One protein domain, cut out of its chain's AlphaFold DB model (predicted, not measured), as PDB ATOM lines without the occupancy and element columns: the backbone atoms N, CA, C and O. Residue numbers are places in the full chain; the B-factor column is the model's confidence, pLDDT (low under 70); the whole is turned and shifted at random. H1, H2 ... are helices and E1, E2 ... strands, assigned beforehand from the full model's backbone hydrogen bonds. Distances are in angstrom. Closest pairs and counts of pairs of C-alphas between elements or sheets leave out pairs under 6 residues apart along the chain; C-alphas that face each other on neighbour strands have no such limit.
ATOM      1  N   THR A   3      38.441 -12.559  -6.940       77.19
ATOM      2  CA  THR A   3      38.987 -11.193  -7.070       77.19
ATOM      3  C   THR A   3      40.283 -10.947  -6.282       77.19
ATOM      4  O   THR A   3      41.237 -10.431  -6.852       77.19
ATOM      5  N   ASP A   4      40.363 -11.335  -5.000       87.38
ATOM      6  CA  ASP A   4      41.553 -11.078  -4.162       87.38
ATOM      7  C   ASP A   4      42.826 -11.721  -4.719       87.38
ATOM      8  O   ASP A   4      43.885 -11.098  -4.720       87.38
ATOM      9  N   ALA A   5      42.711 -12.940  -5.248       92.19
ATOM     10  CA  ALA A   5      43.843 -13.642  -5.839       92.19
ATOM     11  C   ALA A   5      44.368 -12.913  -7.084       92.19
ATOM     12  O   ALA A   5      45.577 -12.856  -7.293       92.19
ATOM     13  N   VAL A   6      43.488 -12.328  -7.905       94.56
ATOM     14  CA  VAL A   6      43.918 -11.527  -9.061       94.56
ATOM     15  C   VAL A   6      44.533 -10.203  -8.615       94.56
ATOM     16  O   VAL A   6      45.557  -9.811  -9.170       94.56
ATOM     17  N   LEU A   7      43.991  -9.552  -7.579       96.38
ATOM     18  CA  LEU A   7      44.610  -8.356  -6.996       96.38
ATOM     19  C   LEU A   7      46.046  -8.636  -6.530       96.38
ATOM     20  O   LEU A   7      46.940  -7.844  -6.819       96.38
ATOM     21  N   ASP A   8      46.303  -9.786  -5.905       96.56
ATOM     22  CA  ASP A   8      47.659 -10.184  -5.498       96.56
ATOM     23  C   ASP A   8      48.601 -10.383  -6.699       96.56
ATOM     24  O   ASP A   8      49.782 -10.019  -6.635       96.56
ATOM     25  N   LYS A   9      48.089 -10.888  -7.834       97.12
ATOM     26  CA  LYS A   9      48.851 -10.949  -9.095       97.12
ATOM     27  C   LYS A   9      49.205  -9.542  -9.589       97.12
ATOM     28  O   LYS A   9      50.363  -9.289  -9.916       97.12
ATOM     29  N   VAL A  10      48.242  -8.616  -9.602       97.50
ATOM     30  CA  VAL A  10      48.447  -7.214 -10.025       97.50
ATOM     31  C   VAL A  10      49.455  -6.493  -9.121       97.50
ATOM     32  O   VAL A  10      50.342  -5.784  -9.603       97.50
ATOM     33  N   LEU A  11      49.387  -6.718  -7.809       97.25
ATOM     34  CA  LEU A  11      50.344  -6.166  -6.847       97.25
ATOM     35  C   LEU A  11      51.744  -6.757  -7.022       97.25
ATOM     36  O   LEU A  11      52.732  -6.030  -6.937       97.25
ATOM     37  N   SER A  12      51.848  -8.047  -7.344       97.19
ATOM     38  CA  SER A  12      53.133  -8.686  -7.652       97.19
ATOM     39  C   SER A  12      53.797  -8.064  -8.889       97.19
ATOM     40  O   SER A  12      55.005  -7.816  -8.881       97.19
ATOM     41  N   LEU A  13      53.014  -7.737  -9.926       98.00
ATOM     42  CA  LEU A  13      53.500  -6.988 -11.093       98.00
ATOM     43  C   LEU A  13      53.948  -5.574 -10.709       98.00
ATOM     44  O   LEU A  13      55.016  -5.133 -11.130       98.00
ATOM     45  N   SER A  14      53.180  -4.895  -9.856       97.88
ATOM     46  CA  SER A  14      53.529  -3.569  -9.327       97.88
ATOM     47  C   SER A  14      54.879  -3.595  -8.606       97.88
ATOM     48  O   SER A  14      55.749  -2.772  -8.885       97.88
ATOM     49  N   HIS A  15      55.113  -4.608  -7.766       96.81
ATOM     50  CA  HIS A  15      56.386  -4.793  -7.071       96.81
ATOM     51  C   HIS A  15      57.553  -5.034  -8.034       96.81
ATOM     52  O   HIS A  15      58.608  -4.410  -7.911       96.81
ATOM     53  N   ALA A  16      57.369  -5.906  -9.026       97.12
ATOM     54  CA  ALA A  16      58.400  -6.189 -10.022       97.12
ATOM     55  C   ALA A  16      58.736  -4.965 -10.901       97.12
ATOM     56  O   ALA A  16      59.890  -4.795 -11.312       97.12
ATOM     57  N   ALA A  17      57.749  -4.105 -11.172       97.00
ATOM     58  CA  ALA A  17      57.932  -2.856 -11.904       97.00
ATOM     59  C   ALA A  17      58.712  -1.819 -11.093       97.00
ATOM     60  O   ALA A  17      59.693  -1.269 -11.595       97.00
ATOM     61  N   VAL A  18      58.334  -1.607  -9.829       96.88
ATOM     62  CA  VAL A  18      59.027  -0.689  -8.908       96.88
ATOM     63  C   VAL A  18      60.470  -1.141  -8.656       96.88
ATOM     64  O   VAL A  18      61.376  -0.311  -8.614       96.88
ATOM     65  N   GLY A  19      60.715  -2.454  -8.580       95.00
ATOM     66  CA  GLY A  19      62.066  -3.026  -8.500       95.00
ATOM     67  C   GLY A  19      62.914  -2.852  -9.769       95.00
ATOM     68  O   GLY A  19      64.123  -3.064  -9.734       95.00
ATOM     69  N   GLY A  20      62.305  -2.447 -10.890       90.06
ATOM     70  CA  GLY A  20      62.989  -2.085 -12.133       90.06
ATOM     71  C   GLY A  20      63.352  -3.236 -13.065       90.06
ATOM     72  O   GLY A  20      64.083  -3.026 -14.031       90.06
ATOM     73  N   HIS A  21      62.841  -4.441 -12.820       90.25
ATOM     74  CA  HIS A  21      63.127  -5.601 -13.668       90.25
ATOM     75  C   HIS A  21      62.032  -5.847 -14.710       90.25
ATOM     76  O   HIS A  21      62.352  -6.186 -15.847       90.25
ATOM     77  N   LEU A  22      60.758  -5.619 -14.359       96.94
ATOM     78  CA  LEU A  22      59.618  -5.959 -15.220       96.94
ATOM     79  C   LEU A  22      59.600  -5.189 -16.550       96.94
ATOM     80  O   LEU A  22      59.292  -5.763 -17.584       96.94
ATOM     81  N   LEU A  23      59.925  -3.892 -16.530       96.62
ATOM     82  CA  LEU A  23      59.764  -2.985 -17.681       96.62
ATOM     83  C   LEU A  23      61.067  -2.758 -18.472       96.62
ATOM     84  O   LEU A  23      61.246  -1.732 -19.135       96.62
ATOM     85  N   SER A  24      62.022  -3.679 -18.347       94.62
ATOM     86  CA  SER A  24      63.347  -3.549 -18.962       94.62
ATOM     87  C   SER A  24      63.323  -3.876 -20.458       94.62
ATOM     88  O   SER A  24      63.774  -3.062 -21.267       94.62
ATOM     89  N   ASP A  25      62.746  -5.019 -20.822       95.38
ATOM     90  CA  ASP A  25      62.594  -5.511 -22.191       95.38
ATOM     91  C   ASP A  25      61.388  -6.462 -22.330       95.38
ATOM     92  O   ASP A  25      60.698  -6.774 -21.357       95.38
ATOM     93  N   ALA A  26      61.118  -6.898 -23.565       96.62
ATOM     94  CA  ALA A  26      59.996  -7.772 -23.908       96.62
ATOM     95  C   ALA A  26      60.022  -9.106 -23.142       96.62
ATOM     96  O   ALA A  26      58.987  -9.577 -22.667       96.62
ATOM     97  N   ASP A  27      61.203  -9.718 -23.022       97.75
ATOM     98  CA  ASP A  27      61.384 -11.014 -22.370       97.75
ATOM     99  C   ASP A  27      61.152 -10.916 -20.860       97.75
ATOM    100  O   ASP A  27      60.440 -11.742 -20.290       97.75
ATOM    101  N   SER A  28      61.682  -9.874 -20.220       97.69
ATOM    102  CA  SER A  28      61.490  -9.614 -18.792       97.69
ATOM    103  C   SER A  28      60.036  -9.278 -18.465       97.69
ATOM    104  O   SER A  28      59.507  -9.770 -17.463       97.69
ATOM    105  N   LEU A  29      59.364  -8.512 -19.332       98.12
ATOM    106  CA  LEU A  29      57.939  -8.202 -19.209       98.12
ATOM    107  C   LEU A  29      57.092  -9.476 -19.286       98.12
ATOM    108  O   LEU A  29      56.322  -9.767 -18.369       98.12
ATOM    109  N   ALA A  30      57.282 -10.282 -20.333       98.19
ATOM    110  CA  ALA A  30      56.544 -11.526 -20.517       98.19
ATOM    111  C   ALA A  30      56.824 -12.550 -19.407       98.19
ATOM    112  O   ALA A  30      55.899 -13.208 -18.925       98.19
ATOM    113  N   ALA A  31      58.083 -12.687 -18.982       98.00
ATOM    114  CA  ALA A  31      58.462 -13.590 -17.901       98.00
ATOM    115  C   ALA A  31      57.833 -13.162 -16.569       98.00
ATOM    116  O   ALA A  31      57.305 -14.008 -15.849       98.00
ATOM    117  N   GLY A  32      57.839 -11.861 -16.258       98.00
ATOM    118  CA  GLY A  32      57.206 -11.324 -15.054       98.00
ATOM    119  C   GLY A  32      55.687 -11.504 -15.050       98.00
ATOM    120  O   GLY A  32      55.130 -11.964 -14.053       98.00
ATOM    121  N   ILE A  33      55.019 -11.238 -16.178       98.31
ATOM    122  CA  ILE A  33      53.577 -11.486 -16.333       98.31
ATOM    123  C   ILE A  33      53.265 -12.979 -16.151       98.31
ATOM    124  O   ILE A  33      52.436 -13.341 -15.310       98.31
ATOM    125  N   GLY A  34      53.986 -13.860 -16.848       97.88
ATOM    126  CA  GLY A  34      53.807 -15.311 -16.744       97.88
ATOM    127  C   GLY A  34      54.068 -15.869 -15.341       97.88
ATOM    128  O   GLY A  34      53.321 -16.727 -14.872       97.88
ATOM    129  N   ALA A  35      55.071 -15.352 -14.625       97.38
ATOM    130  CA  ALA A  35      55.399 -15.775 -13.261       97.38
ATOM    131  C   ALA A  35      54.283 -15.476 -12.245       97.38
ATOM    132  O   ALA A  35      54.188 -16.156 -11.224       97.38
ATOM    133  N   THR A  36      53.412 -14.505 -12.532       96.62
ATOM    134  CA  THR A  36      52.225 -14.208 -11.709       96.62
ATOM    135  C   THR A  36      50.995 -15.036 -12.109       96.62
ATOM    136  O   THR A  36      49.921 -14.886 -11.533       96.62
ATOM    137  N   GLY A  37      51.133 -15.965 -13.061       96.19
ATOM    138  CA  GLY A  37      50.076 -16.902 -13.442       96.19
ATOM    139  C   GLY A  37      49.058 -16.337 -14.433       96.19
ATOM    140  O   GLY A  37      47.913 -16.793 -14.442       96.19
ATOM    141  N   TRP A  38      49.447 -15.338 -15.229       97.31
ATOM    142  CA  TRP A  38      48.731 -14.962 -16.450       97.31
ATOM    143  C   TRP A  38      49.214 -15.816 -17.619       97.31
ATOM    144  O   TRP A  38      50.392 -16.167 -17.710       97.31
ATOM    145  N   SER A  39      48.308 -16.106 -18.544       96.81
ATOM    146  CA  SER A  39      48.602 -16.891 -19.739       96.81
ATOM    147  C   SER A  39      48.548 -16.010 -20.977       96.81
ATOM    148  O   SER A  39      47.659 -15.168 -21.102       96.81
ATOM    149  N   ARG A  40      49.497 -16.214 -21.897       96.06
ATOM    150  CA  ARG A  40      49.503 -15.525 -23.192       96.06
ATOM    151  C   ARG A  40      48.282 -15.929 -24.006       96.06
ATOM    152  O   ARG A  40      47.982 -17.118 -24.124       96.06
ATOM    153  N   SER A  41      47.631 -14.935 -24.589       95.56
ATOM    154  CA  SER A  41      46.620 -15.128 -25.620       95.56
ATOM    155  C   SER A  41      47.279 -15.310 -26.992       95.56
ATOM    156  O   SER A  41      48.498 -15.218 -27.139       95.56
ATOM    157  N   ILE A  42      46.458 -15.585 -28.006       95.38
ATOM    158  CA  ILE A  42      46.915 -15.646 -29.401       95.38
ATOM    159  C   ILE A  42      47.362 -14.255 -29.866       95.38
ATOM    160  O   ILE A  42      48.413 -14.130 -30.488       95.38
ATOM    161  N   ASP A  43      46.592 -13.217 -29.527       94.06
ATOM    162  CA  ASP A  43      46.920 -11.830 -29.852       94.06
ATOM    163  C   ASP A  43      48.213 -11.387 -29.154       94.06
ATOM    164  O   ASP A  43      48.355 -11.533 -27.937       94.06
ATOM    165  N   GLY A  44      49.145 -10.817 -29.922       94.44
ATOM    166  CA  GLY A  44      50.397 -10.285 -29.386       94.44
ATOM    167  C   GLY A  44      50.144  -9.260 -28.280       94.44
ATOM    168  O   GLY A  44      49.305  -8.371 -28.411       94.44
ATOM    169  N   GLY A  45      50.837  -9.410 -27.154       95.69
ATOM    170  CA  GLY A  45      50.695  -8.532 -25.995       95.69
ATOM    171  C   GLY A  45      49.421  -8.713 -25.165       95.69
ATOM    172  O   GLY A  45      49.324  -8.092 -24.105       95.69
ATOM    173  N   HIS A  46      48.483  -9.576 -25.569       97.00
ATOM    174  CA  HIS A  46      47.301  -9.903 -24.773       97.00
ATOM    175  C   HIS A  46      47.548 -11.104 -23.860       97.00
ATOM    176  O   HIS A  46      48.155 -12.110 -24.237       97.00
ATOM    177  N   TRP A  47      46.985 -11.018 -22.662       97.88
ATOM    178  CA  TRP A  47      47.062 -12.040 -21.634       97.88
ATOM    179  C   TRP A  47      45.705 -12.198 -20.960       97.88
ATOM    180  O   TRP A  47      44.940 -11.239 -20.816       97.88
ATOM    181  N   HIS A  48      45.413 -13.411 -20.510       95.19
ATOM    182  CA  HIS A  48      44.194 -13.718 -19.775       95.19
ATOM    183  C   HIS A  48      44.524 -14.349 -18.424       95.19
ATOM    184  O   HIS A  48      45.543 -15.030 -18.266       95.19
ATOM    185  N   CYS A  49      43.652 -14.126 -17.442       94.44
ATOM    186  CA  CYS A  49      43.709 -14.847 -16.179       94.44
ATOM    187  C   CYS A  49      42.919 -16.158 -16.351       94.44
ATOM    188  O   CYS A  49      41.715 -16.094 -16.602       94.44
ATOM    189  N   PRO A  50      43.543 -17.350 -16.267       90.88
ATOM    190  CA  PRO A  50      42.846 -18.616 -16.524       90.88
ATOM    191  C   PRO A  50      41.642 -18.865 -15.608       90.88
ATOM    192  O   PRO A  50      40.665 -19.473 -16.036       90.88
ATOM    193  N   ASP A  51      41.717 -18.372 -14.372       87.75
ATOM    194  CA  ASP A  51      40.710 -18.609 -13.339       87.75
ATOM    195  C   ASP A  51      39.606 -17.536 -13.317       87.75
ATOM    196  O   ASP A  51      38.600 -17.722 -12.637       87.75
ATOM    197  N   GLU A  52      39.788 -16.420 -14.036       92.25
ATOM    198  CA  GLU A  52      38.940 -15.225 -13.936       92.25
ATOM    199  C   GLU A  52      38.823 -14.489 -15.276       92.25
ATOM    200  O   GLU A  52      39.628 -13.619 -15.609       92.25
ATOM    201  N   SER A  53      37.797 -14.822 -16.062       91.50
ATOM    202  CA  SER A  53      37.623 -14.292 -17.423       91.50
ATOM    203  C   SER A  53      37.189 -12.824 -17.495       91.50
ATOM    204  O   SER A  53      37.305 -12.217 -18.559       91.50
ATOM    205  N   SER A  54      36.700 -12.243 -16.395       93.12
ATOM    206  CA  SER A  54      36.381 -10.811 -16.293       93.12
ATOM    207  C   SER A  54      37.631  -9.926 -16.235       93.12
ATOM    208  O   SER A  54      37.532  -8.707 -16.401       93.12
ATOM    209  N   TRP A  55      38.803 -10.540 -16.038       96.00
ATOM    210  CA  TRP A  55      40.096  -9.879 -16.002       96.00
ATOM    211  C   TRP A  55      40.897 -10.139 -17.276       96.00
ATOM    212  O   TRP A  55      41.065 -11.274 -17.725       96.00
ATOM    213  N   SER A  56      41.469  -9.075 -17.829       96.25
ATOM    214  CA  SER A  56      42.386  -9.153 -18.966       96.25
ATOM    215  C   SER A  56      43.590  -8.252 -18.743       96.25
ATOM    216  O   SER A  56      43.519  -7.282 -17.987       96.25
ATOM    217  N   LEU A  57      44.705  -8.589 -19.382       97.94
ATOM    218  CA  LEU A  57      45.924  -7.798 -19.324       97.94
ATOM    219  C   LEU A  57      46.433  -7.566 -20.744       97.94
ATOM    220  O   LEU A  57      46.566  -8.498 -21.536       97.94
ATOM    221  N   LEU A  58      46.716  -6.307 -21.057       97.25
ATOM    222  CA  LEU A  58      47.392  -5.874 -22.272       97.25
ATOM    223  C   LEU A  58      48.799  -5.421 -21.916       97.25
ATOM    224  O   LEU A  58      49.032  -4.879 -20.841       97.25
ATOM    225  N   SER A  59      49.747  -5.638 -22.809       97.31
ATOM    226  CA  SER A  59      51.127  -5.204 -22.634       97.31
ATOM    227  C   SER A  59      51.743  -4.876 -23.983       97.31
ATOM    228  O   SER A  59      51.335  -5.425 -25.005       97.31
ATOM    229  N   SER A  60      52.729  -3.989 -23.980       94.31
ATOM    230  CA  SER A  60      53.480  -3.584 -25.169       94.31
ATOM    231  C   SER A  60      54.961  -3.519 -24.829       94.31
ATOM    232  O   SER A  60      55.306  -3.250 -23.681       94.31
ATOM    233  N   ASP A  61      55.833  -3.775 -25.807       91.94
ATOM    234  CA  ASP A  61      57.286  -3.827 -25.626       91.94
ATOM    235  C   ASP A  61      58.038  -2.612 -26.210       91.94
ATOM    236  O   ASP A  61      59.246  -2.461 -25.990       91.94
ATOM    237  N   HIS A  62      57.351  -1.725 -26.941       88.00
ATOM    238  CA  HIS A  62      57.915  -0.469 -27.443       88.00
ATOM    239  C   HIS A  62      57.545   0.662 -26.487       88.00
ATOM    240  O   HIS A  62      56.444   1.203 -26.540       88.00
ATOM    241  N   ALA A  63      58.494   0.947 -25.587       90.38
ATOM    242  CA  ALA A  63      58.284   1.409 -24.212       90.38
ATOM    243  C   ALA A  63      57.510   0.378 -23.367       90.38
ATOM    244  O   ALA A  63      56.298   0.523 -23.211       90.38
ATOM    245  N   PRO A  64      58.200  -0.637 -22.796       94.75
ATOM    246  CA  PRO A  64      57.578  -1.686 -21.994       94.75
ATOM    247  C   PRO A  64      56.558  -1.161 -20.980       94.75
ATOM    248  O   PRO A  64      56.897  -0.357 -20.109       94.75
ATOM    249  N   ASN A  65      55.312  -1.606 -21.109       96.81
ATOM    250  CA  ASN A  65      54.199  -1.228 -20.241       96.81
ATOM    251  C   ASN A  65      53.143  -2.338 -20.197       96.81
ATOM    252  O   ASN A  65      53.144  -3.247 -21.034       96.81
ATOM    253  N   LEU A  66      52.242  -2.259 -19.221       97.88
ATOM    254  CA  LEU A  66      51.058  -3.103 -19.166       97.88
ATOM    255  C   LEU A  66      49.844  -2.349 -18.635       97.88
ATOM    256  O   LEU A  66      49.965  -1.393 -17.870       97.88
ATOM    257  N   ALA A  67      48.669  -2.835 -19.006       97.75
ATOM    258  CA  ALA A  67      47.389  -2.408 -18.488       97.75
ATOM    259  C   ALA A  67      46.561  -3.633 -18.095       97.75
ATOM    260  O   ALA A  67      46.482  -4.603 -18.846       97.75
ATOM    261  N   VAL A  68      45.942  -3.592 -16.923       98.06
ATOM    262  CA  VAL A  68      45.024  -4.610 -16.421       98.06
ATOM    263  C   VAL A  68      43.623  -4.026 -16.400       98.06
ATOM    264  O   VAL A  68      43.401  -2.921 -15.903       98.06
ATOM    265  N   PHE A  69      42.679  -4.797 -16.921       96.38
ATOM    266  CA  PHE A  69      41.279  -4.430 -17.000       96.38
ATOM    267  C   PHE A  69      40.443  -5.435 -16.227       96.38
ATOM    268  O   PHE A  69      40.617  -6.642 -16.396       96.38
ATOM    269  N   LEU A  70      39.499  -4.929 -15.442       95.62
ATOM    270  CA  LEU A  70      38.370  -5.700 -14.934       95.62
ATOM    271  C   LEU A  70      37.104  -5.106 -15.541       95.62
ATOM    272  O   LEU A  70      36.872  -3.904 -15.432       95.62
ATOM    273  N   THR A  71      36.293  -5.942 -16.178       91.19
ATOM    274  CA  THR A  71      34.964  -5.571 -16.669       91.19
ATOM    275  C   THR A  71      33.930  -6.501 -16.054       91.19
ATOM    276  O   THR A  71      33.997  -7.713 -16.252       91.19
ATOM    277  N   ASP A  72      32.974  -5.930 -15.327       91.12
ATOM    278  CA  ASP A  72      31.882  -6.669 -14.694       91.12
ATOM    279  C   ASP A  72      30.574  -5.883 -14.839       91.12
ATOM    280  O   ASP A  72      30.577  -4.657 -14.930       91.12
ATOM    281  N   GLU A  73      29.445  -6.586 -14.874       90.25
ATOM    282  CA  GLU A  73      28.121  -5.959 -14.890       90.25
ATOM    283  C   GLU A  73      27.764  -5.349 -13.528       90.25
ATOM    284  O   GLU A  73      27.005  -4.375 -13.459       90.25
ATOM    285  N   ASP A  74      28.329  -5.894 -12.448       89.50
ATOM    286  CA  ASP A  74      28.190  -5.357 -11.106       89.50
ATOM    287  C   ASP A  74      29.204  -4.233 -10.842       89.50
ATOM    288  O   ASP A  74      30.381  -4.451 -10.539       89.50
ATOM    289  N   ALA A  75      28.704  -2.997 -10.876       87.19
ATOM    290  CA  ALA A  75      29.485  -1.809 -10.549       87.19
ATOM    291  C   ALA A  75      30.089  -1.866  -9.137       87.19
ATOM    292  O   ALA A  75      31.170  -1.318  -8.922       87.19
ATOM    293  N   ALA A  76      29.428  -2.531  -8.181       88.75
ATOM    294  CA  ALA A  76      29.937  -2.633  -6.820       88.75
ATOM    295  C   ALA A  76      31.195  -3.503  -6.741       88.75
ATOM    296  O   ALA A  76      32.137  -3.153  -6.025       88.75
ATOM    297  N   THR A  77      31.236  -4.591  -7.510       91.62
ATOM    298  CA  THR A  77      32.411  -5.459  -7.633       91.62
ATOM    299  C   THR A  77      33.601  -4.694  -8.211       91.62
ATOM    300  O   THR A  77      34.680  -4.699  -7.612       91.62
ATOM    301  N   VAL A  78      33.404  -3.961  -9.313       92.12
ATOM    302  CA  VAL A  78      34.460  -3.148  -9.945       92.12
ATOM    303  C   VAL A  78      34.977  -2.061  -8.999       92.12
ATOM    304  O   VAL A  78      36.189  -1.908  -8.825       92.12
ATOM    305  N   PHE A  79      34.068  -1.330  -8.351       91.38
ATOM    306  CA  PHE A  79      34.426  -0.254  -7.431       91.38
ATOM    307  C   PHE A  79      35.191  -0.775  -6.211       91.38
ATOM    308  O   PHE A  79      36.251  -0.247  -5.874       91.38
ATOM    309  N   THR A  80      34.710  -1.859  -5.597       92.75
ATOM    310  CA  THR A  80      35.361  -2.480  -4.432       92.75
ATOM    311  C   THR A  80      36.755  -2.999  -4.783       92.75
ATOM    312  O   THR A  80      37.697  -2.769  -4.027       92.75
ATOM    313  N   ALA A  81      36.919  -3.642  -5.946       95.31
ATOM    314  CA  ALA A  81      38.225  -4.102  -6.414       95.31
ATOM    315  C   ALA A  81      39.209  -2.936  -6.598       95.31
ATOM    316  O   ALA A  81      40.367  -3.033  -6.193       95.31
ATOM    317  N   GLY A  82      38.745  -1.814  -7.153       94.75
ATOM    318  CA  GLY A  82      39.567  -0.620  -7.318       94.75
ATOM    319  C   GLY A  82      39.951   0.044  -6.000       94.75
ATOM    320  O   GLY A  82      41.105   0.431  -5.836       94.75
ATOM    321  N   GLN A  83      39.025   0.145  -5.042       94.69
ATOM    322  CA  GLN A  83      39.335   0.690  -3.717       94.69
ATOM    323  C   GLN A  83      40.354  -0.170  -2.978       94.69
ATOM    324  O   GLN A  83      41.306   0.356  -2.404       94.69
ATOM    325  N   GLU A  84      40.185  -1.490  -3.031       96.50
ATOM    326  CA  GLU A  84      41.105  -2.414  -2.378       96.50
ATOM    327  C   GLU A  84      42.492  -2.382  -3.026       96.50
ATOM    328  O   GLU A  84      43.500  -2.362  -2.318       96.50
ATOM    329  N   LEU A  85      42.566  -2.293  -4.358       97.19
ATOM    330  CA  LEU A  85      43.833  -2.121  -5.064       97.19
ATOM    331  C   LEU A  85      44.515  -0.797  -4.690       97.19
ATOM    332  O   LEU A  85      45.697  -0.801  -4.355       97.19
ATOM    333  N   ALA A  86      43.775   0.318  -4.681       96.69
ATOM    334  CA  ALA A  86      44.299   1.624  -4.280       96.69
ATOM    335  C   ALA A  86      44.834   1.609  -2.839       96.69
ATOM    336  O   ALA A  86      45.943   2.076  -2.589       96.69
ATOM    337  N   ARG A  87      44.081   1.015  -1.904       96.56
ATOM    338  CA  ARG A  87      44.482   0.874  -0.497       96.56
ATOM    339  C   ARG A  87      45.770   0.063  -0.355       96.56
ATOM    340  O   ARG A  87      46.677   0.476   0.359       96.56
ATOM    341  N   ARG A  88      45.874  -1.078  -1.045       97.38
ATOM    342  CA  ARG A  88      47.080  -1.924  -1.008       97.38
ATOM    343  C   ARG A  88      48.293  -1.232  -1.644       97.38
ATOM    344  O   ARG A  88      49.404  -1.424  -1.164       97.38
ATOM    345  N   LEU A  89      48.096  -0.409  -2.676       97.25
ATOM    346  CA  LEU A  89      49.162   0.403  -3.282       97.25
ATOM    347  C   LEU A  89      49.622   1.550  -2.371       97.25
ATOM    348  O   LEU A  89      50.806   1.870  -2.362       97.25
ATOM    349  N   ASP A  90      48.728   2.136  -1.572       96.50
ATOM    350  CA  ASP A  90      49.099   3.146  -0.568       96.50
ATOM    351  C   ASP A  90      49.962   2.579   0.565       96.50
ATOM    352  O   ASP A  90      50.770   3.297   1.154       96.50
ATOM    353  N   GLU A  91      49.801   1.292   0.868       95.50
ATOM    354  CA  GLU A  91      50.583   0.564   1.875       95.50
ATOM    355  C   GLU A  91      51.896  -0.007   1.312       95.50
ATOM    356  O   GLU A  91      52.705  -0.567   2.054       95.50
ATOM    357  N   PHE A  92      52.120   0.122   0.005       94.81
ATOM    358  CA  PHE A  92      53.240  -0.498  -0.682       94.81
ATOM    359  C   PHE A  92      54.540   0.302  -0.500       94.81
ATOM    360  O   PHE A  92      54.671   1.441  -0.955       94.81
ATOM    361  N   GLU A  93      55.544  -0.317   0.128       92.69
ATOM    362  CA  GLU A  93      56.851   0.310   0.340       92.69
ATOM    363  C   GLU A  93      57.540   0.625  -0.999       92.69
ATOM    364  O   GLU A  93      57.715  -0.236  -1.857       92.69
ATOM    365  N   GLY A  94      57.952   1.883  -1.177       92.12
ATOM    366  CA  GLY A  94      58.624   2.346  -2.395       92.12
ATOM    367  C   GLY A  94      57.700   2.960  -3.448       92.12
ATOM    368  O   GLY A  94      58.211   3.495  -4.432       92.12
ATOM    369  N   LEU A  95      56.379   2.958  -3.233       96.50
ATOM    370  CA  LEU A  95      55.439   3.788  -3.988       96.50
ATOM    371  C   LEU A  95      55.112   5.074  -3.225       96.50
ATOM    372  O   LEU A  95      55.073   5.125  -1.999       96.50
ATOM    373  N   THR A  96      54.883   6.155  -3.961       96.50
ATOM    374  CA  THR A  96      54.399   7.426  -3.414       96.50
ATOM    375  C   THR A  96      53.299   7.960  -4.314       96.50
ATOM    376  O   THR A  96      53.481   8.016  -5.532       96.50
ATOM    377  N   ARG A  97      52.164   8.363  -3.726       95.12
ATOM    378  CA  ARG A  97      51.080   9.015  -4.473       95.12
ATOM    379  C   ARG A  97      51.595  10.258  -5.202       95.12
ATOM    380  O   ARG A  97      52.379  11.034  -4.656       95.12
ATOM    381  N   HIS A  98      51.119  10.463  -6.424       91.69
ATOM    382  CA  HIS A  98      51.475  11.596  -7.272       91.69
ATOM    383  C   HIS A  98      50.244  12.156  -7.998       91.69
ATOM    384  O   HIS A  98      49.304  11.428  -8.297       91.69
ATOM    385  N   GLY A  99      50.268  13.450  -8.324       87.50
ATOM    386  CA  GLY A  99      49.192  14.126  -9.055       87.50
ATOM    387  C   GLY A  99      48.012  14.560  -8.182       87.50
ATOM    388  O   GLY A  99      48.111  14.625  -6.957       87.50
ATOM    389  N   ALA A 100      46.910  14.931  -8.837       85.19
ATOM    390  CA  ALA A 100      45.671  15.289  -8.157       85.19
ATOM    391  C   ALA A 100      44.995  14.028  -7.602       85.19
ATOM    392  O   ALA A 100      44.928  13.016  -8.291       85.19
ATOM    393  N   ASP A 101      44.484  14.098  -6.374       85.38
ATOM    394  CA  ASP A 101      43.717  13.002  -5.786       85.38
ATOM    395  C   ASP A 101      42.235  13.149  -6.164       85.38
ATOM    396  O   ASP A 101      41.599  14.122  -5.739       85.38
ATOM    397  N   PRO A 102      41.659  12.210  -6.935       87.00
ATOM    398  CA  PRO A 102      40.243  12.255  -7.283       87.00
ATOM    399  C   PRO A 102      39.329  11.890  -6.096       87.00
ATOM    400  O   PRO A 102      38.114  12.073  -6.164       87.00
ATOM    401  N   GLY A 103      39.876  11.369  -4.992       87.81
ATOM    402  CA  GLY A 103      39.165  11.098  -3.740       87.81
ATOM    403  C   GLY A 103      38.293   9.839  -3.740       87.81
ATOM    404  O   GLY A 103      37.988   9.328  -2.657       87.81
ATOM    405  N   TRP A 104      37.937   9.293  -4.909       89.81
ATOM    406  CA  TRP A 104      37.089   8.101  -5.040       89.81
ATOM    407  C   TRP A 104      37.559   6.856  -4.271       89.81
ATOM    408  O   TRP A 104      36.685   6.121  -3.798       89.81
ATOM    409  N   PRO A 105      38.871   6.619  -4.027       92.56
ATOM    410  CA  PRO A 105      39.304   5.472  -3.227       92.56
ATOM    411  C   PRO A 105      38.738   5.457  -1.804       92.56
ATOM    412  O   PRO A 105      38.722   4.417  -1.159       92.56
ATOM    413  N   THR A 106      38.282   6.613  -1.310       91.50
ATOM    414  CA  THR A 106      37.760   6.790   0.054       91.50
ATOM    415  C   THR A 106      36.243   6.956   0.113       91.50
ATOM    416  O   THR A 106      35.679   7.085   1.201       91.50
ATOM    417  N   TRP A 107      35.561   7.000  -1.034       90.50
ATOM    418  CA  TRP A 107      34.114   7.195  -1.058       90.50
ATOM    419  C   TRP A 107      33.385   5.932  -0.579       90.50
ATOM    420  O   TRP A 107      33.823   4.819  -0.858       90.50
ATOM    421  N   PRO A 108      32.248   6.049   0.117       88.31
ATOM    422  CA  PRO A 108      31.407   4.889   0.389       88.31
ATOM    423  C   PRO A 108      30.795   4.326  -0.909       88.31
ATOM    424  O   PRO A 108      30.523   5.068  -1.847       88.31
ATOM    425  N   LEU A 109      30.482   3.025  -0.938       78.88
ATOM    426  CA  LEU A 109      29.909   2.321  -2.105       78.88
ATOM    427  C   LEU A 109      28.601   2.943  -2.650       78.88
ATOM    428  O   LEU A 109      28.251   2.750  -3.808       78.88
ATOM    429  N   GLY A 110      27.869   3.679  -1.811       80.06
ATOM    430  CA  GLY A 110      26.637   4.385  -2.175       80.06
ATOM    431  C   GLY A 110      26.799   5.897  -2.328       80.06
ATOM    432  O   GLY A 110      25.804   6.613  -2.232       80.06
ATOM    433  N   ASP A 111      28.026   6.401  -2.472       85.50
ATOM    434  CA  ASP A 111      28.256   7.833  -2.639       85.50
ATOM    435  C   ASP A 111      27.548   8.340  -3.911       85.50
ATOM    436  O   ASP A 111      27.779   7.792  -4.991       85.50
ATOM    437  N   PRO A 112      26.695   9.378  -3.831       82.19
ATOM    438  CA  PRO A 112      25.951   9.872  -4.990       82.19
ATOM    439  C   PRO A 112      26.865  10.351  -6.125       82.19
ATOM    440  O   PRO A 112      26.469  10.284  -7.288       82.19
ATOM    441  N   ARG A 113      28.108  10.754  -5.818       82.19
ATOM    442  CA  ARG A 113      29.098  11.149  -6.830       82.19
ATOM    443  C   ARG A 113      29.447  10.007  -7.781       82.19
ATOM    444  O   ARG A 113      29.779  10.282  -8.924       82.19
ATOM    445  N   TRP A 114      29.319   8.746  -7.356       76.56
ATOM    446  CA  TRP A 114      29.511   7.582  -8.226       76.56
ATOM    447  C   TRP A 114      28.473   7.519  -9.356       76.56
ATOM    448  O   TRP A 114      28.808   7.166 -10.481       76.56
ATOM    449  N   ALA A 115      27.221   7.903  -9.084       72.00
ATOM    450  CA  ALA A 115      26.150   7.892 -10.082       72.00
ATOM    451  C   ALA A 115      26.243   9.060 -11.079       72.00
ATOM    452  O   ALA A 115      25.744   8.962 -12.199       72.00
ATOM    453  N   GLU A 116      26.861  10.168 -10.667       71.94
ATOM    454  CA  GLU A 116      27.103  11.348 -11.506       71.94
ATOM    455  C   GLU A 116      28.421  11.253 -12.288       71.94
ATOM    456  O   GLU A 116      28.670  12.038 -13.205       71.94
ATOM    457  N   TRP A 117      29.266  10.281 -11.938       72.69
ATOM    458  CA  TRP A 117      30.551  10.064 -12.572       72.69
ATOM    459  C   TRP A 117      30.360   9.464 -13.967       72.69
ATOM    460  O   TRP A 117      29.636   8.495 -14.167       72.69
ATOM    461  N   ASN A 118      31.005  10.065 -14.960       65.56
ATOM    462  CA  ASN A 118      30.934   9.643 -16.359       65.56
ATOM    463  C   ASN A 118      32.278   9.128 -16.906       65.56
ATOM    464  O   ASN A 118      32.359   8.826 -18.093       65.56
ATOM    465  N   GLY A 119      33.319   9.044 -16.066       59.62
ATOM    466  CA  GLY A 119      34.665   8.601 -16.450       59.62
ATOM    467  C   GLY A 119      35.428   9.556 -17.380       59.62
ATOM    468  O   GLY A 119      36.402   9.141 -17.998       59.62
ATOM    469  N   LEU A 120      34.980  10.812 -17.538       57.94
ATOM    470  CA  LEU A 120      35.566  11.775 -18.486       57.94
ATOM    471  C   LEU A 120      36.494  12.823 -17.830       57.94
ATOM    472  O   LEU A 120      36.936  13.743 -18.522       57.94
ATOM    473  N   GLY A 121      36.776  12.734 -16.523       59.19
ATOM    474  CA  GLY A 121      37.640  13.665 -15.784       59.19
ATOM    475  C   GLY A 121      39.067  13.143 -15.539       59.19
ATOM    476  O   GLY A 121      39.394  12.010 -15.908       59.19
ATOM    477  N   PRO A 122      39.958  13.950 -14.917       58.78
ATOM    478  CA  PRO A 122      41.257  13.495 -14.416       58.78
ATOM    479  C   PRO A 122      41.060  12.612 -13.172       58.78
ATOM    480  O   PRO A 122      41.439  12.967 -12.059       58.78
ATOM    481  N   ASP A 123      40.443  11.450 -13.372       79.88
ATOM    482  CA  ASP A 123      39.913  10.603 -12.301       79.88
ATOM    483  C   ASP A 123      40.857   9.435 -11.966       79.88
ATOM    484  O   ASP A 123      40.455   8.366 -11.492       79.88
ATOM    485  N   TRP A 124      42.133   9.639 -12.272       90.62
ATOM    486  CA  TRP A 124      43.201   8.674 -12.090       90.62
ATOM    487  C   TRP A 124      43.872   8.902 -10.747       90.62
ATOM    488  O   TRP A 124      44.329  10.000 -10.443       90.62
ATOM    489  N   VAL A 125      43.974   7.840  -9.959       94.69
ATOM    490  CA  VAL A 125      44.876   7.805  -8.811       94.69
ATOM    491  C   VAL A 125      46.218   7.325  -9.331       94.69
ATOM    492  O   VAL A 125      46.271   6.321 -10.042       94.69
ATOM    493  N   MET A 126      47.289   8.046  -9.020       95.88
ATOM    494  CA  MET A 126      48.611   7.732  -9.552       95.88
ATOM    495  C   MET A 126      49.632   7.560  -8.436       95.88
ATOM    496  O   MET A 126      49.604   8.261  -7.423       95.88
ATOM    497  N   TRP A 127      50.579   6.660  -8.668       97.62
ATOM    498  CA  TRP A 127      51.748   6.436  -7.834       97.62
ATOM    499  C   TRP A 127      53.001   6.414  -8.701       97.62
ATOM    500  O   TRP A 127      52.969   6.057  -9.881       97.62
ATOM    501  N   ILE A 128      54.122   6.777  -8.097       97.19
ATOM    502  CA  ILE A 128      55.451   6.644  -8.690       97.19
ATOM    503  C   ILE A 128      56.347   5.859  -7.736       97.19
ATOM    504  O   ILE A 128      56.251   6.025  -6.520       97.19
ATOM    505  N   GLY A 129      57.216   5.013  -8.281       96.62
ATOM    506  CA  GLY A 129      58.192   4.256  -7.500       96.62
ATOM    507  C   GLY A 129      59.229   3.590  -8.390       96.62
ATOM    508  O   GLY A 129      58.890   2.977  -9.404       96.62
ATOM    509  N   GLY A 130      60.506   3.719  -8.026       95.19
ATOM    510  CA  GLY A 130      61.606   3.245  -8.867       95.19
ATOM    511  C   GLY A 130      61.505   3.825 -10.290       95.19
ATOM    512  O   GLY A 130      61.375   5.042 -10.423       95.19
ATOM    513  N   PRO A 131      61.554   2.997 -11.352       95.12
ATOM    514  CA  PRO A 131      61.370   3.442 -12.734       95.12
ATOM    515  C   PRO A 131      59.908   3.402 -13.216       95.12
ATOM    516  O   PRO A 131      59.666   3.644 -14.398       95.12
ATOM    517  N   ALA A 132      58.943   3.073 -12.351       97.25
ATOM    518  CA  ALA A 132      57.559   2.826 -12.736       97.25
ATOM    519  C   ALA A 132      56.608   3.965 -12.333       97.25
ATOM    520  O   ALA A 132      56.692   4.531 -11.237       97.25
ATOM    521  N   ARG A 133      55.664   4.258 -13.230       96.75
ATOM    522  CA  ARG A 133      54.425   4.991 -12.973       96.75
ATOM    523  C   ARG A 133      53.293   3.982 -12.908       96.75
ATOM    524  O   ARG A 133      53.191   3.119 -13.776       96.75
ATOM    525  N   ILE A 134      52.441   4.116 -11.904       97.56
ATOM    526  CA  ILE A 134      51.241   3.306 -11.743       97.56
ATOM    527  C   ILE A 134      50.034   4.232 -11.755       97.56
ATOM    528  O   ILE A 134      50.029   5.230 -11.038       97.56
ATOM    529  N   SER A 135      49.015   3.888 -12.534       95.94
ATOM    530  CA  SER A 135      47.786   4.670 -12.659       95.94
ATOM    531  C   SER A 135      46.578   3.755 -12.499       95.94
ATOM    532  O   SER A 135      46.537   2.672 -13.076       95.94
ATOM    533  N   LEU A 136      45.586   4.176 -11.723       95.88
ATOM    534  CA  LEU A 136      44.353   3.430 -11.497       95.88
ATOM    535  C   LEU A 136      43.144   4.330 -11.709       95.88
ATOM    536  O   LEU A 136      43.007   5.375 -11.070       95.88
ATOM    537  N   ASN A 137      42.235   3.874 -12.556       92.44
ATOM    538  CA  ASN A 137      40.915   4.443 -12.726       92.44
ATOM    539  C   ASN A 137      39.846   3.362 -12.555       92.44
ATOM    540  O   ASN A 137      40.041   2.193 -12.888       92.44
ATOM    541  N   VAL A 138      38.701   3.784 -12.039       90.62
ATOM    542  CA  VAL A 138      37.479   2.993 -11.988       90.62
ATOM    543  C   VAL A 138      36.389   3.856 -12.591       90.62
ATOM    544  O   VAL A 138      36.277   5.022 -12.241       90.62
ATOM    545  N   SER A 139      35.602   3.302 -13.499       87.06
ATOM    546  CA  SER A 139      34.538   4.024 -14.183       87.06
ATOM    547  C   SER A 139      33.217   3.269 -14.038       87.06
ATOM    548  O   SER A 139      33.195   2.039 -14.173       87.06
ATOM    549  N   PRO A 140      32.103   3.965 -13.748       84.50
ATOM    550  CA  PRO A 140      30.791   3.338 -13.692       84.50
ATOM    551  C   PRO A 140      30.318   2.925 -15.085       84.50
ATOM    552  O   PRO A 140      30.913   3.267 -16.109       84.50
ATOM    553  N   ALA A 141      29.193   2.209 -15.126       83.31
ATOM    554  CA  ALA A 141      28.494   1.983 -16.380       83.31
ATOM    555  C   ALA A 141      28.150   3.335 -17.017       83.31
ATOM    556  O   ALA A 141      27.516   4.180 -16.385       83.31
ATOM    557  N   TYR A 142      28.507   3.508 -18.282       79.56
ATOM    558  CA  TYR A 142      28.220   4.727 -19.021       79.56
ATOM    559  C   TYR A 142      27.553   4.383 -20.349       79.56
ATOM    560  O   TYR A 142      27.979   3.474 -21.058       79.56
ATOM    561  N   GLN A 143      26.484   5.096 -20.703       77.50
ATOM    562  CA  GLN A 143      25.753   4.870 -21.949       77.50
ATOM    563  C   GLN A 143      25.826   6.100 -22.865       77.50
ATOM    564  O   GLN A 143      24.882   6.894 -22.916       77.50
ATOM    565  N   PRO A 144      26.925   6.280 -23.620       69.75
ATOM    566  CA  PRO A 144      26.981   7.301 -24.653       69.75
ATOM    567  C   PRO A 144      26.086   6.904 -25.836       69.75
ATOM    568  O   PRO A 144      26.395   6.020 -26.640       69.75
ATOM    569  N   GLY A 145      24.943   7.579 -25.966       78.88
ATOM    570  CA  GLY A 145      24.008   7.362 -27.069       78.88
ATOM    571  C   GLY A 145      23.429   5.941 -27.083       78.88
ATOM    572  O   GLY A 145      22.652   5.567 -26.206       78.88
ATOM    573  N   ARG A 146      23.753   5.155 -28.119       82.31
ATOM    574  CA  ARG A 146      23.214   3.791 -28.315       82.31
ATOM    575  C   ARG A 146      24.103   2.675 -27.769       82.31
ATOM    576  O   ARG A 146      23.678   1.525 -27.790       82.31
ATOM    577  N   TYR A 147      25.306   2.993 -27.305       79.56
ATOM    578  CA  TYR A 147      26.262   2.001 -26.826       79.56
ATOM    579  C   TYR A 147      26.347   2.077 -25.310       79.56
ATOM    580  O   TYR A 147      26.459   3.165 -24.758       79.56
ATOM    581  N   ARG A 148      26.269   0.926 -24.641       81.19
ATOM    582  CA  ARG A 148      26.513   0.818 -23.202       81.19
ATOM    583  C   ARG A 148      27.936   0.323 -22.991       81.19
ATOM    584  O   ARG A 148      28.277  -0.761 -23.453       81.19
ATOM    585  N   SER A 149      28.733   1.113 -22.287       83.69
ATOM    586  CA  SER A 149      29.981   0.684 -21.674       83.69
ATOM    587  C   SER A 149      29.657   0.161 -20.268       83.69
ATOM    588  O   SER A 149      29.026   0.884 -19.489       83.69
ATOM    589  N   PRO A 150      29.979  -1.103 -19.947       88.50
ATOM    590  CA  PRO A 150      29.828  -1.619 -18.592       88.50
ATOM    591  C   PRO A 150      30.794  -0.913 -17.618       88.50
ATOM    592  O   PRO A 150      31.757  -0.271 -18.056       88.50
ATOM    593  N   PRO A 151      30.554  -1.030 -16.300       89.00
ATOM    594  CA  PRO A 151      31.539  -0.650 -15.299       89.00
ATOM    595  C   PRO A 151      32.884  -1.320 -15.584       89.00
ATOM    596  O   PRO A 151      32.941  -2.503 -15.930       89.00
ATOM    597  N   HIS A 152      33.967  -0.569 -15.430       91.56
ATOM    598  CA  HIS A 152      35.299  -1.110 -15.649       91.56
ATOM    599  C   HIS A 152      36.338  -0.471 -14.735       91.56
ATOM    600  O   HIS A 152      36.236   0.688 -14.338       91.56
ATOM    601  N   LEU A 153      37.353  -1.258 -14.408       94.12
ATOM    602  CA  LEU A 153      38.575  -0.815 -13.762       94.12
ATOM    603  C   LEU A 153      39.686  -0.872 -14.799       94.12
ATOM    604  O   LEU A 153      39.805  -1.855 -15.531       94.12
ATOM    605  N   HIS A 154      40.494   0.179 -14.833       95.06
ATOM    606  CA  HIS A 154      41.664   0.294 -15.682       95.06
ATOM    607  C   HIS A 154      42.871   0.623 -14.811       95.06
ATOM    608  O   HIS A 154      42.973   1.695 -14.219       95.06
ATOM    609  N   PHE A 155      43.784  -0.331 -14.725       97.44
ATOM    610  CA  PHE A 155      45.039  -0.213 -14.007       97.44
ATOM    611  C   PHE A 155      46.189  -0.229 -15.008       97.44
ATOM    612  O   PHE A 155      46.187  -1.055 -15.910       97.44
ATOM    613  N   GLN A 156      47.169   0.651 -14.865       97.06
ATOM    614  CA  GLN A 156      48.298   0.773 -15.782       97.06
ATOM    615  C   GLN A 156      49.611   0.793 -15.012       97.06
ATOM    616  O   GLN A 156      49.707   1.420 -13.958       97.06
ATOM    617  N   ILE A 157      50.622   0.136 -15.572       97.88
ATOM    618  CA  ILE A 157      52.016   0.253 -15.161       97.88
ATOM    619  C   ILE A 157      52.827   0.647 -16.389       97.88
ATOM    620  O   ILE A 157      52.855  -0.066 -17.393       97.88
ATOM    621  N   GLU A 158      53.536   1.759 -16.288       96.69
ATOM    622  CA  GLU A 158      54.330   2.328 -17.371       96.69
ATOM    623  C   GLU A 158      55.715   2.715 -16.865       96.69
ATOM    624  O   GLU A 158      55.932   2.904 -15.666       96.69
ATOM    625  N   ARG A 159      56.673   2.874 -17.780       95.50
ATOM    626  CA  ARG A 159      57.967   3.458 -17.422       95.50
ATOM    627  C   ARG A 159      57.839   4.968 -17.258       95.50
ATOM    628  O   ARG A 159      57.217   5.635 -18.080       95.50
ATOM    629  N   LEU A 160      58.498   5.510 -16.238       94.19
ATOM    630  CA  LEU A 160      58.538   6.952 -15.971       94.19
ATOM    631  C   LEU A 160      59.258   7.760 -17.056       94.19
ATOM    632  O   LEU A 160      59.009   8.955 -17.178       94.19
TER     633      LEU A 160
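AT A GLANCE: This is residues 3 to 160 of the 239 residues of an uncharacterized protein of Arthrobacter bussei (UniProt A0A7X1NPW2). One twisted sheet of seven strands forms a wall, with H1, H2 and H3 over one face and no named helix on the other. The small helix H4 sits beyond one end of the strands, in the loops between E4 and E5. The printed part has 158 residues, with four named helices and seven named strands in the order H1 H2 E1 E2 E3 H3 E4 H4 E5 E6 E7. The sheet runs E1 E2 E3 E7 E6 E5 E4, all antiparallel, and the class is mixed, helices and strands. The whole is compact, with a radius of gyration of the C-alphas of 15.3 A and spans of 43 by 35 by 27 A.

IN THESE COORDINATES: H1, residues 3 to 18, begins at C-alpha 3 (38.987, -11.193, -7.070) and is 22.7 A long. H2 is residues 26 to 35, 14.1 A. E1 is residues 46 to 48, E2 55 to 60, and E3 65 to 71, 20.0 A. H3, residues 75 to 90, is 22.6 A long and begins at C-alpha 75 (29.485, -1.809, -10.549). E4 is residues 96 to 98, H4 112 to 116 and E5 125 to 129. E6, residues 132 to 139, is 23.1 A, and E7, residues 152 to 159, is 23.2 A and ends at C-alpha 159 (57.967, 3.458, -17.422).

HOW THE PARTS SIT: The sheet holds two meanders, each strand the antiparallel neighbour of the one before: E1 E2 E3 and E5 E6 E7. N 47 and O 57 of the hairpin E1 and E2 are 2.8 A apart, and N 58 and O 67 of the hairpin E2 and E3 2.8 A. E3 and E7 have N 68 and O 155 at 2.7 A; the hairpin E6 and E7 has N 135 and O 156 at 2.9 A. In the hairpin E5 and E6, N 127 and O 134 are 2.8 A apart; N 98 and O 126, of E4 and E5, 2.9 A. These pairs are within hydrogen-bond range, as is every O i to N i+4 pair in the four helices. H3, at a height of 8.5 A over the sheet, lies over E6 and only just over E7, with 3 C-alphas there; the closest C-alphas of H3 and E7 are Val 78 and Leu 153, 6.1 A. H1 touches H3, closest at C-alphas Leu 7 and Leu 85, 6.6 A. H2 lies over E2. H4 is not on the sheet.

THE WHOLE: The printed part has no cut. The farthest C-alphas, Asp 27 and Pro 112, are 44.7 A apart. The links E4 to H4 and E6 to E7 are long. The pLDDT is under 70 at residues 118 to 122 and 144.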